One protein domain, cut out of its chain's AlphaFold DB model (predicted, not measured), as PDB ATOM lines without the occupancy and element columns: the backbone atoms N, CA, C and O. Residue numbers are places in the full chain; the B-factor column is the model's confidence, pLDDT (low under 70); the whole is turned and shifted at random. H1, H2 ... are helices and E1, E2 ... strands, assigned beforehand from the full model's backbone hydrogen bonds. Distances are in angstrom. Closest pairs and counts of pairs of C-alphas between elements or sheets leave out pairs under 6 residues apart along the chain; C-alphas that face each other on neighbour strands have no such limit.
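What this domain is: This is residues 5 to 88 of the 89 residues of an uncharacterized protein of Euryarchaeota archaeon (UniProt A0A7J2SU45). A long two-stranded hairpin, E1 and E2, has its base widened to a three-stranded sheet by E3, which runs beside E1 residues 6 to 13, while the tip, residues 20 to 25, sticks out free as the end of a narrow arm. Two short helices sit at the base end: H2 lies over the sheet, and H1 only grazes it. The printed part has 84 residues, with two named helices and three named strands in the order E1, E2, H1, H2, E3; the sheet's order is E2, E1, E3, antiparallel throughout, and the class is mixed, helices and strands. The whole is loose, with a radius of gyration of the C-alphas of 15.4 A, and spans 54 by 25 by 20 A, the arm making much of the length.

How they stand to each other: In the twisted sheet, E1, residues 5 to 21, is the inner strand. E2, residues 24 to 42, is an edge strand and forms a hairpin with E1, antiparallel at 171 degrees; N 7 and O 39 are 2.8 A apart and N 28 and O 17 are 3.0 A apart, both within hydrogen-bond range. E1 bends by 65 degrees at residue 18, and E2 bends by 67 degrees at residue 39. E3, residues 80 to 87, is the other edge strand, antiparallel to E1 at 131 degrees, with N 10 and O 83 within hydrogen-bond range at 2.8 A. H2, residues 65 to 72, is on the sheet at a height over the sheet of 9.7 A. It lies over E3 and only just over E1, where 3 of its C-alphas fall, and runs slantwise to the strands, at 57 degrees to E3 on the local plane. H1, residues 48 to 55, only grazes the sheet with its residues 51 to 55; the closest C-alphas of H1 and E3 are those of Leu 54 and Ile 86, 7.0 A apart. H1 and H2 are only just apart, at 8.3 A. In H1 and H2 every O i to N i+4 pair is within hydrogen-bond range.

Where its parts are: E1 is 42.6 A long from first to last C-alpha, beginning at C-alpha 5 (-14.071, 5.481, 14.417). E2 is 49.0 A long and starts at C-alpha 24 (-43.850, 34.421, 29.290). H1 measures 10.4 A, H2 11.0 A and E3 22.8 A; E3 ends at C-alpha 87 (-14.197, 11.340, 18.116).

The domain as a whole: The two C-alphas farthest apart are those of Ser 23 and Ser 44, 53.8 A. The printed part has no cut, and no link is long. Mean pLDDT of the printed part is 70.6; residues 15 to 31, 49, 52 to 65 and 88 are under 70.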
ATOM      1  N   ILE A   5     -13.162   4.420  13.989       78.56
ATOM      2  CA  ILE A   5     -14.071   5.481  14.417       78.56
ATOM      3  C   ILE A   5     -14.401   5.232  15.883       78.56
ATOM      4  O   ILE A   5     -14.947   4.182  16.232       78.56
ATOM      5  N   THR A   6     -14.102   6.205  16.743       81.88
ATOM      6  CA  THR A   6     -14.488   6.146  18.155       81.88
ATOM      7  C   THR A   6     -15.868   6.768  18.326       81.88
ATOM      8  O   THR A   6     -16.073   7.942  18.018       81.88
ATOM      9  N   VAL A   7     -16.824   5.986  18.822       80.12
ATOM     10  CA  VAL A   7     -18.201   6.415  19.078       80.12
ATOM     11  C   VAL A   7     -18.451   6.426  20.583       80.12
ATOM     12  O   VAL A   7     -18.447   5.383  21.237       80.12
ATOM     13  N   ARG A   8     -18.691   7.617  21.128       81.44
ATOM     14  CA  ARG A   8     -19.173   7.847  22.492       81.44
ATOM     15  C   ARG A   8     -20.691   7.859  22.523       81.44
ATOM     16  O   ARG A   8     -21.334   8.506  21.695       81.44
ATOM     17  N   ILE A   9     -21.254   7.172  23.503       81.25
ATOM     18  CA  ILE A   9     -22.689   6.970  23.643       81.25
ATOM     19  C   ILE A   9     -23.150   7.616  24.931       81.25
ATOM     20  O   ILE A   9     -22.647   7.315  26.012       81.25
ATOM     21  N   TYR A  10     -24.162   8.460  24.808       81.69
ATOM     22  CA  TYR A  10     -24.808   9.117  25.921       81.69
ATOM     23  C   TYR A  10     -26.262   8.677  26.010       81.69
ATOM     24  O   TYR A  10     -26.989   8.665  25.014       81.69
ATOM     25  N   LEU A  11     -26.692   8.365  27.226       83.25
ATOM     26  CA  LEU A  11     -28.099   8.231  27.572       83.25
ATOM     27  C   LEU A  11     -28.574   9.554  28.146       83.25
ATOM     28  O   LEU A  11     -28.016  10.034  29.131       83.25
ATOM     29  N   CYS A  12     -29.576  10.146  27.516       81.69
ATOM     30  CA  CYS A  12     -30.085  11.449  27.889       81.69
ATOM     31  C   CYS A  12     -31.529  11.338  28.368       81.69
ATOM     32  O   CYS A  12     -32.361  10.754  27.682       81.69
ATOM     33  N   ASP A  13     -31.834  11.912  29.526       79.50
ATOM     34  CA  ASP A  13     -33.206  12.044  30.017       79.50
ATOM     35  C   ASP A  13     -33.788  13.382  29.544       79.50
ATOM     36  O   ASP A  13     -33.157  14.429  29.732       79.50
ATOM     37  N   TYR A  14     -34.990  13.373  28.959       72.00
ATOM     38  CA  TYR A  14     -35.735  14.611  28.728       72.00
ATOM     39  C   TYR A  14     -36.243  15.169  30.056       72.00
ATOM     40  O   TYR A  14     -37.051  14.537  30.737       72.00
ATOM     41  N   ILE A  15     -35.798  16.376  30.402       69.88
ATOM     42  CA  ILE A  15     -36.302  17.114  31.557       69.88
ATOM     43  C   ILE A  15     -36.927  18.409  31.065       69.88
ATOM     44  O   ILE A  15     -36.233  19.305  30.583       69.88
ATOM     45  N   GLU A  16     -38.242  18.520  31.204       66.25
ATOM     46  CA  GLU A  16     -38.945  19.778  30.991       66.25
ATOM     47  C   GLU A  16     -38.596  20.730  32.136       66.25
ATOM     48  O   GLU A  16     -38.916  20.486  33.300       66.25
ATOM     49  N   LYS A  17     -37.883  21.812  31.820       64.19
ATOM     50  CA  LYS A  17     -37.710  22.934  32.739       64.19
ATOM     51  C   LYS A  17     -38.614  24.068  32.303       64.19
ATOM     52  O   LYS A  17     -38.400  24.683  31.257       64.19
ATOM     53  N   GLU A  18     -39.574  24.393  33.155       61.75
ATOM     54  CA  GLU A  18     -40.278  25.663  33.067       61.75
ATOM     55  C   GLU A  18     -39.309  26.801  33.398       61.75
ATOM     56  O   GLU A  18     -38.666  26.832  34.452       61.75
ATOM     57  N   LYS A  19     -39.179  27.743  32.466       58.03
ATOM     58  CA  LYS A  19     -38.542  29.034  32.701       58.03
ATOM     59  C   LYS A  19     -39.604  30.114  32.583       58.03
ATOM     60  O   LYS A  19     -40.231  30.272  31.537       58.03
ATOM     61  N   THR A  20     -39.755  30.896  33.642       51.06
ATOM     62  CA  THR A  20     -40.584  32.101  33.632       51.06
ATOM     63  C   THR A  20     -39.671  33.300  33.395       51.06
ATOM     64  O   THR A  20     -38.860  33.654  34.249       51.06
ATOM     65  N   LEU A  21     -39.768  33.916  32.218       54.88
ATOM     66  CA  LEU A  21     -39.066  35.159  31.886       54.88
ATOM     67  C   LEU A  21     -40.111  36.253  31.709       54.88
ATOM     68  O   LEU A  21     -40.932  36.146  30.803       54.88
ATOM     69  N   ALA A  22     -40.083  37.267  32.584       57.22
ATOM     70  CA  ALA A  22     -40.792  38.550  32.468       57.22
ATOM     71  C   ALA A  22     -42.099  38.493  31.636       57.22
ATOM     72  O   ALA A  22     -42.194  39.107  30.575       57.22
ATOM     73  N   SER A  23     -43.084  37.720  32.117       57.50
ATOM     74  CA  SER A  23     -44.433  37.538  31.538       57.50
ATOM     75  C   SER A  23     -44.622  36.499  30.416       57.50
ATOM     76  O   SER A  23     -45.698  36.454  29.821       57.50
ATOM     77  N   ARG A  24     -43.656  35.610  30.148       55.38
ATOM     78  CA  ARG A  24     -43.850  34.421  29.290       55.38
ATOM     79  C   ARG A  24     -43.490  33.132  30.031       55.38
ATOM     80  O   ARG A  24     -42.409  33.030  30.612       55.38
ATOM     81  N   HIS A  25     -44.397  32.155  29.979       56.81
ATOM     82  CA  HIS A  25     -44.115  30.774  30.369       56.81
ATOM     83  C   HIS A  25     -43.465  30.084  29.174       56.81
ATOM     84  O   HIS A  25     -44.057  30.023  28.097       56.81
ATOM     85  N   MET A  26     -42.229  29.622  29.342       51.12
ATOM     86  CA  MET A  26     -41.513  28.868  28.321       51.12
ATOM     87  C   MET A  26     -41.132  27.514  28.914       51.12
ATOM     88  O   MET A  26     -40.394  27.453  29.897       51.12
ATOM     89  N   VAL A  27     -41.632  26.431  28.321       51.31
ATOM     90  CA  VAL A  27     -41.170  25.077  28.636       51.31
ATOM     91  C   VAL A  27     -39.976  24.799  27.732       51.31
ATOM     92  O   VAL A  27     -40.096  24.836  26.508       51.31
ATOM     93  N   SER A  28     -38.801  24.597  28.323       51.53
ATOM     94  CA  SER A  28     -37.599  24.202  27.595       51.53
ATOM     95  C   SER A  28     -37.196  22.812  28.053       51.53
ATOM     96  O   SER A  28     -36.927  22.590  29.233       51.53
ATOM     97  N   SER A  29     -37.153  21.873  27.116       55.09
ATOM     98  CA  SER A  29     -36.686  20.522  27.387       55.09
ATOM     99  C   SER A  29     -35.160  20.511  27.366       55.09
ATOM    100  O   SER A  29     -34.541  20.803  26.343       55.09
ATOM    101  N   ILE A  30     -34.538  20.203  28.502       61.97
ATOM    102  CA  ILE A  30     -33.094  19.996  28.605       61.97
ATOM    103  C   ILE A  30     -32.853  18.491  28.654       61.97
ATOM    104  O   ILE A  30     -33.374  17.807  29.533       61.97
ATOM    105  N   GLY A  31     -32.043  17.982  27.731       65.75
ATOM    106  CA  GLY A  31     -31.520  16.627  27.824       65.75
ATOM    107  C   GLY A  31     -30.380  16.555  28.835       65.75
ATOM    108  O   GLY A  31     -29.313  17.122  28.583       65.75
ATOM    109  N   ILE A  32     -30.571  15.875  29.969       75.81
ATOM    110  CA  ILE A  32     -29.448  15.548  30.862       75.81
ATOM    111  C   ILE A  32     -28.805  14.264  30.361       75.81
ATOM    112  O   ILE A  32     -29.342  13.180  30.559       75.81
ATOM    113  N   CYS A  33     -27.647  14.401  29.721       80.88
ATOM    114  CA  CYS A  33     -26.899  13.295  29.141       80.88
ATOM    115  C   CYS A  33     -25.869  12.724  30.119       80.88
ATOM    116  O   CYS A  33     -25.058  13.460  30.683       80.88
ATOM    117  N   ARG A  34     -25.866  11.400  30.278       82.19
ATOM    118  CA  ARG A  34     -24.845  10.635  31.000       82.19
ATOM    119  C   ARG A  34     -24.062   9.786  30.012       82.19
ATOM    120  O   ARG A  34     -24.661   9.142  29.154       82.19
ATOM    121  N   ASP A  35     -22.739   9.793  30.143       84.88
ATOM    122  CA  ASP A  35     -21.876   8.884  29.391       84.88
ATOM    123  C   ASP A  35     -22.226   7.442  29.772       84.88
ATOM    124  O   ASP A  35     -22.363   7.117  30.957       84.88
ATOM    125  N   LYS A  36     -22.470   6.612  28.760       82.94
ATOM    126  CA  LYS A  36     -22.860   5.216  28.938       82.94
ATOM    127  C   LYS A  36     -21.707   4.295  28.595       82.94
ATOM    128  O   LYS A  36     -21.356   3.435  29.399       82.94
ATOM    129  N   GLU A  37     -21.171   4.446  27.393       84.19
ATOM    130  CA  GLU A  37     -20.049   3.656  26.911       84.19
ATOM    131  C   GLU A  37     -19.357   4.347  25.733       84.19
ATOM    132  O   GLU A  37     -19.913   5.226  25.073       84.19
ATOM    133  N   THR A  38     -18.135   3.909  25.451       84.81
ATOM    134  CA  THR A  38     -17.382   4.281  24.255       84.81
ATOM    135  C   THR A  38     -16.993   3.003  23.529       84.81
ATOM    136  O   THR A  38     -16.438   2.096  24.149       84.81
ATOM    137  N   ARG A  39     -17.266   2.925  22.225       82.31
ATOM    138  CA  ARG A  39     -16.851   1.800  21.381       82.31
ATOM    139  C   ARG A  39     -16.066   2.287  20.178       82.31
ATOM    140  O   ARG A  39     -16.385   3.320  19.595       82.31
ATOM    141  N   VAL A  40     -15.057   1.511  19.811       84.12
ATOM    142  CA  VAL A  40     -14.284   1.713  18.590       84.12
ATOM    143  C   VAL A  40     -14.813   0.743  17.548       84.12
ATOM    144  O   VAL A  40     -14.986  -0.441  17.833       84.12
ATOM    145  N   PHE A  41     -15.094   1.263  16.362       78.88
ATOM    146  CA  PHE A  41     -15.555   0.473  15.233       78.88
ATOM    147  C   PHE A  41     -14.644   0.683  14.039       78.88
ATOM    148  O   PHE A  41     -14.193   1.801  13.779       78.88
ATOM    149  N   ASN A  42     -14.456  -0.369  13.250       81.12
ATOM    150  CA  ASN A  42     -13.912  -0.212  11.913       81.12
ATOM    151  C   ASN A  42     -14.992   0.388  11.006       81.12
ATOM    152  O   ASN A  42     -16.138  -0.070  11.023       81.12
ATOM    153  N   GLU A  43     -14.642   1.373  10.170       76.44
ATOM    154  CA  GLU A  43     -15.594   1.995   9.230       76.44
ATOM    155  C   GLU A  43     -16.311   0.936   8.366       76.44
ATOM    156  O   GLU A  43     -17.478   1.097   8.037       76.44
ATOM    157  N   SER A  44     -15.650  -0.179   8.043       76.56
ATOM    158  CA  SER A  44     -16.212  -1.279   7.247       76.56
ATOM    159  C   SER A  44     -17.216  -2.176   7.979       76.56
ATOM    160  O   SER A  44     -17.947  -2.907   7.316       76.56
ATOM    161  N   GLU A  45     -17.238  -2.165   9.312       74.62
ATOM    162  CA  GLU A  45     -18.118  -3.018  10.132       74.62
ATOM    163  C   GLU A  45     -19.426  -2.319  10.514       74.62
ATOM    164  O   GLU A  45     -20.381  -2.961  10.948       74.62
ATOM    165  N   LEU A  46     -19.488  -0.997  10.340       72.00
ATOM    166  CA  LEU A  46     -20.676  -0.225  10.652       72.00
ATOM    167  C   LEU A  46     -21.702  -0.288   9.512       72.00
ATOM    168  O   LEU A  46     -21.340  -0.168   8.337       72.00
ATOM    169  N   PRO A  47     -23.006  -0.394   9.831       72.50
ATOM    170  CA  PRO A  47     -24.058  -0.262   8.834       72.50
ATOM    171  C   PRO A  47     -23.927   1.061   8.071       72.50
ATOM    172  O   PRO A  47     -23.651   2.105   8.668       72.50
ATOM    173  N   LYS A  48     -24.170   1.044   6.754       73.19
ATOM    174  CA  LYS A  48     -24.059   2.244   5.900       73.19
ATOM    175  C   LYS A  48     -24.925   3.405   6.394       73.19
ATOM    176  O   LYS A  48     -24.502   4.556   6.297       73.19
ATOM    177  N   ASP A  49     -26.094   3.104   6.948       68.50
ATOM    178  CA  ASP A  49     -26.997   4.109   7.512       68.50
ATOM    179  C   ASP A  49     -26.408   4.750   8.768       68.50
ATOM    180  O   ASP A  49     -26.411   5.975   8.894       68.50
ATOM    181  N   LEU A  50     -25.783   3.945   9.634       70.88
ATOM    182  CA  LEU A  50     -25.059   4.454  10.792       70.88
ATOM    183  C   LEU A  50     -23.886   5.327  10.341       70.88
ATOM    184  O   LEU A  50     -23.768   6.453  10.800       70.88
ATOM    185  N   LEU A  51     -23.073   4.878   9.381       70.88
ATOM    186  CA  LEU A  51     -21.959   5.664   8.828       70.88
ATOM    187  C   LEU A  51     -22.401   7.009   8.247       70.88
ATOM    188  O   LEU A  51     -21.707   8.013   8.405       70.88
ATOM    189  N   ARG A  52     -23.546   7.041   7.562       69.62
ATOM    190  CA  ARG A  52     -24.095   8.269   6.981       69.62
ATOM    191  C   ARG A  52     -24.530   9.252   8.067       69.62
ATOM    192  O   ARG A  52     -24.231  10.436   7.951       69.62
ATOM    193  N   VAL A  53     -25.178   8.763   9.123       64.50
ATOM    194  CA  VAL A  53     -25.571   9.565  10.294       64.50
ATOM    195  C   VAL A  53     -24.344  10.039  11.067       64.50
ATOM    196  O   VAL A  53     -24.255  11.205  11.449       64.50
ATOM    197  N   LEU A  54     -23.361   9.158  11.229       64.12
ATOM    198  CA  LEU A  54     -22.093   9.460  11.868       64.12
ATOM    199  C   LEU A  54     -21.371  10.611  11.130       64.12
ATOM    200  O   LEU A  54     -20.931  11.577  11.753       64.12
ATOM    201  N   LYS A  55     -21.364  10.600   9.791       64.06
ATOM    202  CA  LYS A  55     -20.800  11.686   8.964       64.06
ATOM    203  C   LYS A  55     -21.537  13.031   9.094       64.06
ATOM    204  O   LYS A  55     -20.938  14.062   8.800       64.06
ATOM    205  N   LEU A  56     -22.788  13.057   9.564       62.16
ATOM    206  CA  LEU A  56     -23.590  14.282   9.730       62.16
ATOM    207  C   LEU A  56     -23.373  15.007  11.077       62.16
ATOM    208  O   LEU A  56     -24.111  15.935  11.392       62.16
ATOM    209  N   ARG A  57     -22.340  14.646  11.856       55.00
ATOM    210  CA  ARG A  57     -21.917  15.356  13.085       55.00
ATOM    211  C   ARG A  57     -23.012  15.523  14.156       55.00
ATOM    212  O   ARG A  57     -23.108  16.559  14.803       55.00
ATOM    213  N   GLY A  58     -23.742  14.446  14.439       52.00
ATOM    214  CA  GLY A  58     -24.200  14.178  15.812       52.00
ATOM    215  C   GLY A  58     -25.459  14.891  16.313       52.00
ATOM    216  O   GLY A  58     -25.722  14.834  17.513       52.00
ATOM    217  N   GLU A  59     -26.266  15.499  15.445       50.53
ATOM    218  CA  GLU A  59     -27.619  15.940  15.808       50.53
ATOM    219  C   GLU A  59     -28.591  15.546  14.709       50.53
ATOM    220  O   GLU A  59     -28.843  16.298  13.772       50.53
ATOM    221  N   VAL A  60     -29.099  14.318  14.782       45.50
ATOM    222  CA  VAL A  60     -30.087  13.873  13.810       45.50
ATOM    223  C   VAL A  60     -31.191  13.105  14.525       45.50
ATOM    224  O   VAL A  60     -30.997  11.975  14.960       45.50
ATOM    225  N   GLU A  61     -32.371  13.725  14.596       45.81
ATOM    226  CA  GLU A  61     -33.655  13.074  14.906       45.81
ATOM    227  C   GLU A  61     -34.029  11.991  13.868       45.81
ATOM    228  O   GLU A  61     -34.985  11.248  14.055       45.81
ATOM    229  N   VAL A  62     -33.259  11.861  12.778       45.69
ATOM    230  CA  VAL A  62     -33.443  10.901  11.667       45.69
ATOM    231  C   VAL A  62     -32.804   9.549  12.002       45.69
ATOM    232  O   VAL A  62     -32.135   8.926  11.180       45.69
ATOM    233  N   PHE A  63     -32.948   9.111  13.247       61.88
ATOM    234  CA  PHE A  63     -32.352   7.871  13.698       61.88
ATOM    235  C   PHE A  63     -33.395   6.748  13.756       61.88
ATOM    236  O   PHE A  63     -34.446   6.906  14.376       61.88
ATOM    237  N   ASP A  64     -33.084   5.596  13.155       64.62
ATOM    238  CA  ASP A  64     -33.821   4.356  13.409       64.62
ATOM    239  C   ASP A  64     -33.449   3.853  14.805       64.62
ATOM    240  O   ASP A  64     -32.525   3.054  14.978       64.62
ATOM    241  N   LYS A  65     -34.153   4.390  15.806       69.44
ATOM    242  CA  LYS A  65     -33.976   4.130  17.239       69.44
ATOM    243  C   LYS A  65     -33.674   2.663  17.546       69.44
ATOM    244  O   LYS A  65     -32.792   2.401  18.363       69.44
ATOM    245  N   GLU A  66     -34.346   1.724  16.891       73.75
ATOM    246  CA  GLU A  66     -34.172   0.297  17.153       73.75
ATOM    247  C   GLU A  66     -32.790  -0.210  16.728       73.75
ATOM    248  O   GLU A  66     -32.167  -0.976  17.464       73.75
ATOM    249  N   LEU A  67     -32.250   0.270  15.605       74.38
ATOM    250  CA  LEU A  67     -30.941  -0.158  15.111       74.38
ATOM    251  C   LEU A  67     -29.809   0.156  16.104       74.38
ATOM    252  O   LEU A  67     -28.971  -0.710  16.349       74.38
ATOM    253  N   CYS A  68     -29.763   1.351  16.706       73.94
ATOM    254  CA  CYS A  68     -28.705   1.661  17.684       73.94
ATOM    255  C   CYS A  68     -28.941   0.959  19.005       73.94
ATOM    256  O   CYS A  68     -27.977   0.520  19.624       73.94
ATOM    257  N   LEU A  69     -30.196   0.845  19.443       77.06
ATOM    258  CA  LEU A  69     -30.496   0.100  20.660       77.06
ATOM    259  C   LEU A  69     -30.009  -1.345  20.534       77.06
ATOM    260  O   LEU A  69     -29.345  -1.835  21.444       77.06
ATOM    261  N   ASN A  70     -30.209  -1.972  19.376       78.81
ATOM    262  CA  ASN A  70     -29.702  -3.312  19.095       78.81
ATOM    263  C   ASN A  70     -28.171  -3.353  18.968       78.81
ATOM    264  O   ASN A  70     -27.528  -4.198  19.589       78.81
ATOM    265  N   LEU A  71     -27.565  -2.429  18.216       76.81
ATOM    266  CA  LEU A  71     -26.114  -2.406  17.976       76.81
ATOM    267  C   LEU A  71     -25.311  -2.187  19.268       76.81
ATOM    268  O   LEU A  71     -24.241  -2.770  19.462       76.81
ATOM    269  N   PHE A  72     -25.845  -1.377  20.178       76.81
ATOM    270  CA  PHE A  72     -25.222  -1.098  21.467       76.81
ATOM    271  C   PHE A  72     -25.756  -1.969  22.603       76.81
ATOM    272  O   PHE A  72     -25.173  -1.972  23.684       76.81
ATOM    273  N   ASN A  73     -26.787  -2.778  22.346       81.88
ATOM    274  CA  ASN A  73     -27.500  -3.562  23.353       81.88
ATOM    275  C   ASN A  73     -27.979  -2.690  24.530       81.88
ATOM    276  O   ASN A  73     -27.748  -2.984  25.706       81.88
ATOM    277  N   ILE A  74     -28.604  -1.562  24.193       79.06
ATOM    278  CA  ILE A  74     -29.120  -0.574  25.136       79.06
ATOM    279  C   ILE A  74     -30.644  -0.653  25.136       79.06
ATOM    280  O   ILE A  74     -31.273  -0.621  24.087       79.06
ATOM    281  N   ALA A  75     -31.243  -0.683  26.324       81.06
ATOM    282  CA  ALA A  75     -32.673  -0.472  26.510       81.06
ATOM    283  C   ALA A  75     -32.903   0.926  27.099       81.06
ATOM    284  O   ALA A  75     -32.240   1.307  28.066       81.06
ATOM    285  N   LEU A  76     -33.833   1.689  26.521       79.38
ATOM    286  CA  LEU A  76     -34.250   2.980  27.076       79.38
ATOM    287  C   LEU A  76     -35.377   2.786  28.076       79.38
ATOM    288  O   LEU A  76     -36.282   1.984  27.846       79.38
ATOM    289  N   VAL A  77     -35.344   3.566  29.152       80.44
ATOM    290  CA  VAL A  77     -36.383   3.563  30.182       80.44
ATOM    291  C   VAL A  77     -37.038   4.940  30.238       80.44
ATOM    292  O   VAL A  77     -36.354   5.959  30.247       80.44
ATOM    293  N   GLY A  78     -38.372   4.982  30.285       79.38
ATOM    294  CA  GLY A  78     -39.125   6.236  30.383       79.38
ATOM    295  C   GLY A  78     -38.871   7.177  29.200       79.38
ATOM    296  O   GLY A  78     -38.936   6.760  28.046       79.38
ATOM    297  N   ASN A  79     -38.557   8.442  29.497       76.75
ATOM    298  CA  ASN A  79     -38.340   9.504  28.506       76.75
ATOM    299  C   ASN A  79     -36.866   9.650  28.091       76.75
ATOM    300  O   ASN A  79     -36.384  10.756  27.837       76.75
ATOM    301  N   GLN A  80     -36.129   8.540  28.053       79.56
ATOM    302  CA  GLN A  80     -34.737   8.538  27.620       79.56
ATOM    303  C   GLN A  80     -34.597   8.567  26.099       79.56
ATOM    304  O   GLN A  80     -35.384   7.966  25.364       79.56
ATOM    305  N   TYR A  81     -33.528   9.208  25.636       77.00
ATOM    306  CA  TYR A  81     -33.061   9.176  24.256       77.00
ATOM    307  C   TYR A  81     -31.552   8.914  24.194       77.00
ATOM    308  O   TYR A  81     -30.816   9.137  25.157       77.00
ATOM    309  N   LEU A  82     -31.092   8.412  23.050       77.25
ATOM    310  CA  LEU A  82     -29.673   8.195  22.780       77.25
ATOM    311  C   LEU A  82     -29.078   9.415  22.090       77.25
ATOM    312  O   LEU A  82     -29.642   9.922  21.121       77.25
ATOM    313  N   LYS A  83     -27.896   9.828  22.539       78.50
ATOM    314  CA  LYS A  83     -27.042  10.770  21.817       78.50
ATOM    315  C   LYS A  83     -25.704  10.105  21.530       78.50
ATOM    316  O   LYS A  83     -25.075   9.553  22.424       78.50
ATOM    317  N   LEU A  84     -25.267  10.171  20.279       77.19
ATOM    318  CA  LEU A  84     -23.994   9.617  19.832       77.19
ATOM    319  C   LEU A  84     -23.046  10.761  19.489       77.19
ATOM    320  O   LEU A  84     -23.446  11.731  18.843       77.19
ATOM    321  N   LYS A  85     -21.788  10.647  19.904       76.44
ATOM    322  CA  LYS A  85     -20.725  11.587  19.548       76.44
ATOM    323  C   LYS A  85     -19.556  10.817  18.966       76.44
ATOM    324  O   LYS A  85     -19.152   9.799  19.512       76.44
ATOM    325  N   ILE A  86     -18.997  11.333  17.884       75.12
ATOM    326  CA  ILE A  86     -17.808  10.755  17.266       75.12
ATOM    327  C   ILE A  86     -16.596  11.536  17.710       75.12
ATOM    328  O   ILE A  86     -16.624  12.768  17.763       75.12
ATOM    329  N   GLU A  87     -15.536  10.799  17.982       71.44
ATOM    330  CA  GLU A  87     -14.197  11.340  18.116       71.44
ATOM    331  C   GLU A  87     -13.388  10.776  16.944       71.44
ATOM    332  O   GLU A  87     -13.056   9.592  16.906       71.44
ATOM    333  N   GLU A  88     -13.183  11.613  15.924       62.88
ATOM    334  CA  GLU A  88     -12.212  11.338  14.864       62.88
ATOM    335  C   GLU A  88     -10.818  11.612  15.457       62.88
ATOM    336  O   GLU A  88     -10.617  12.677  16.049       62.88
TER     337      GLU A  88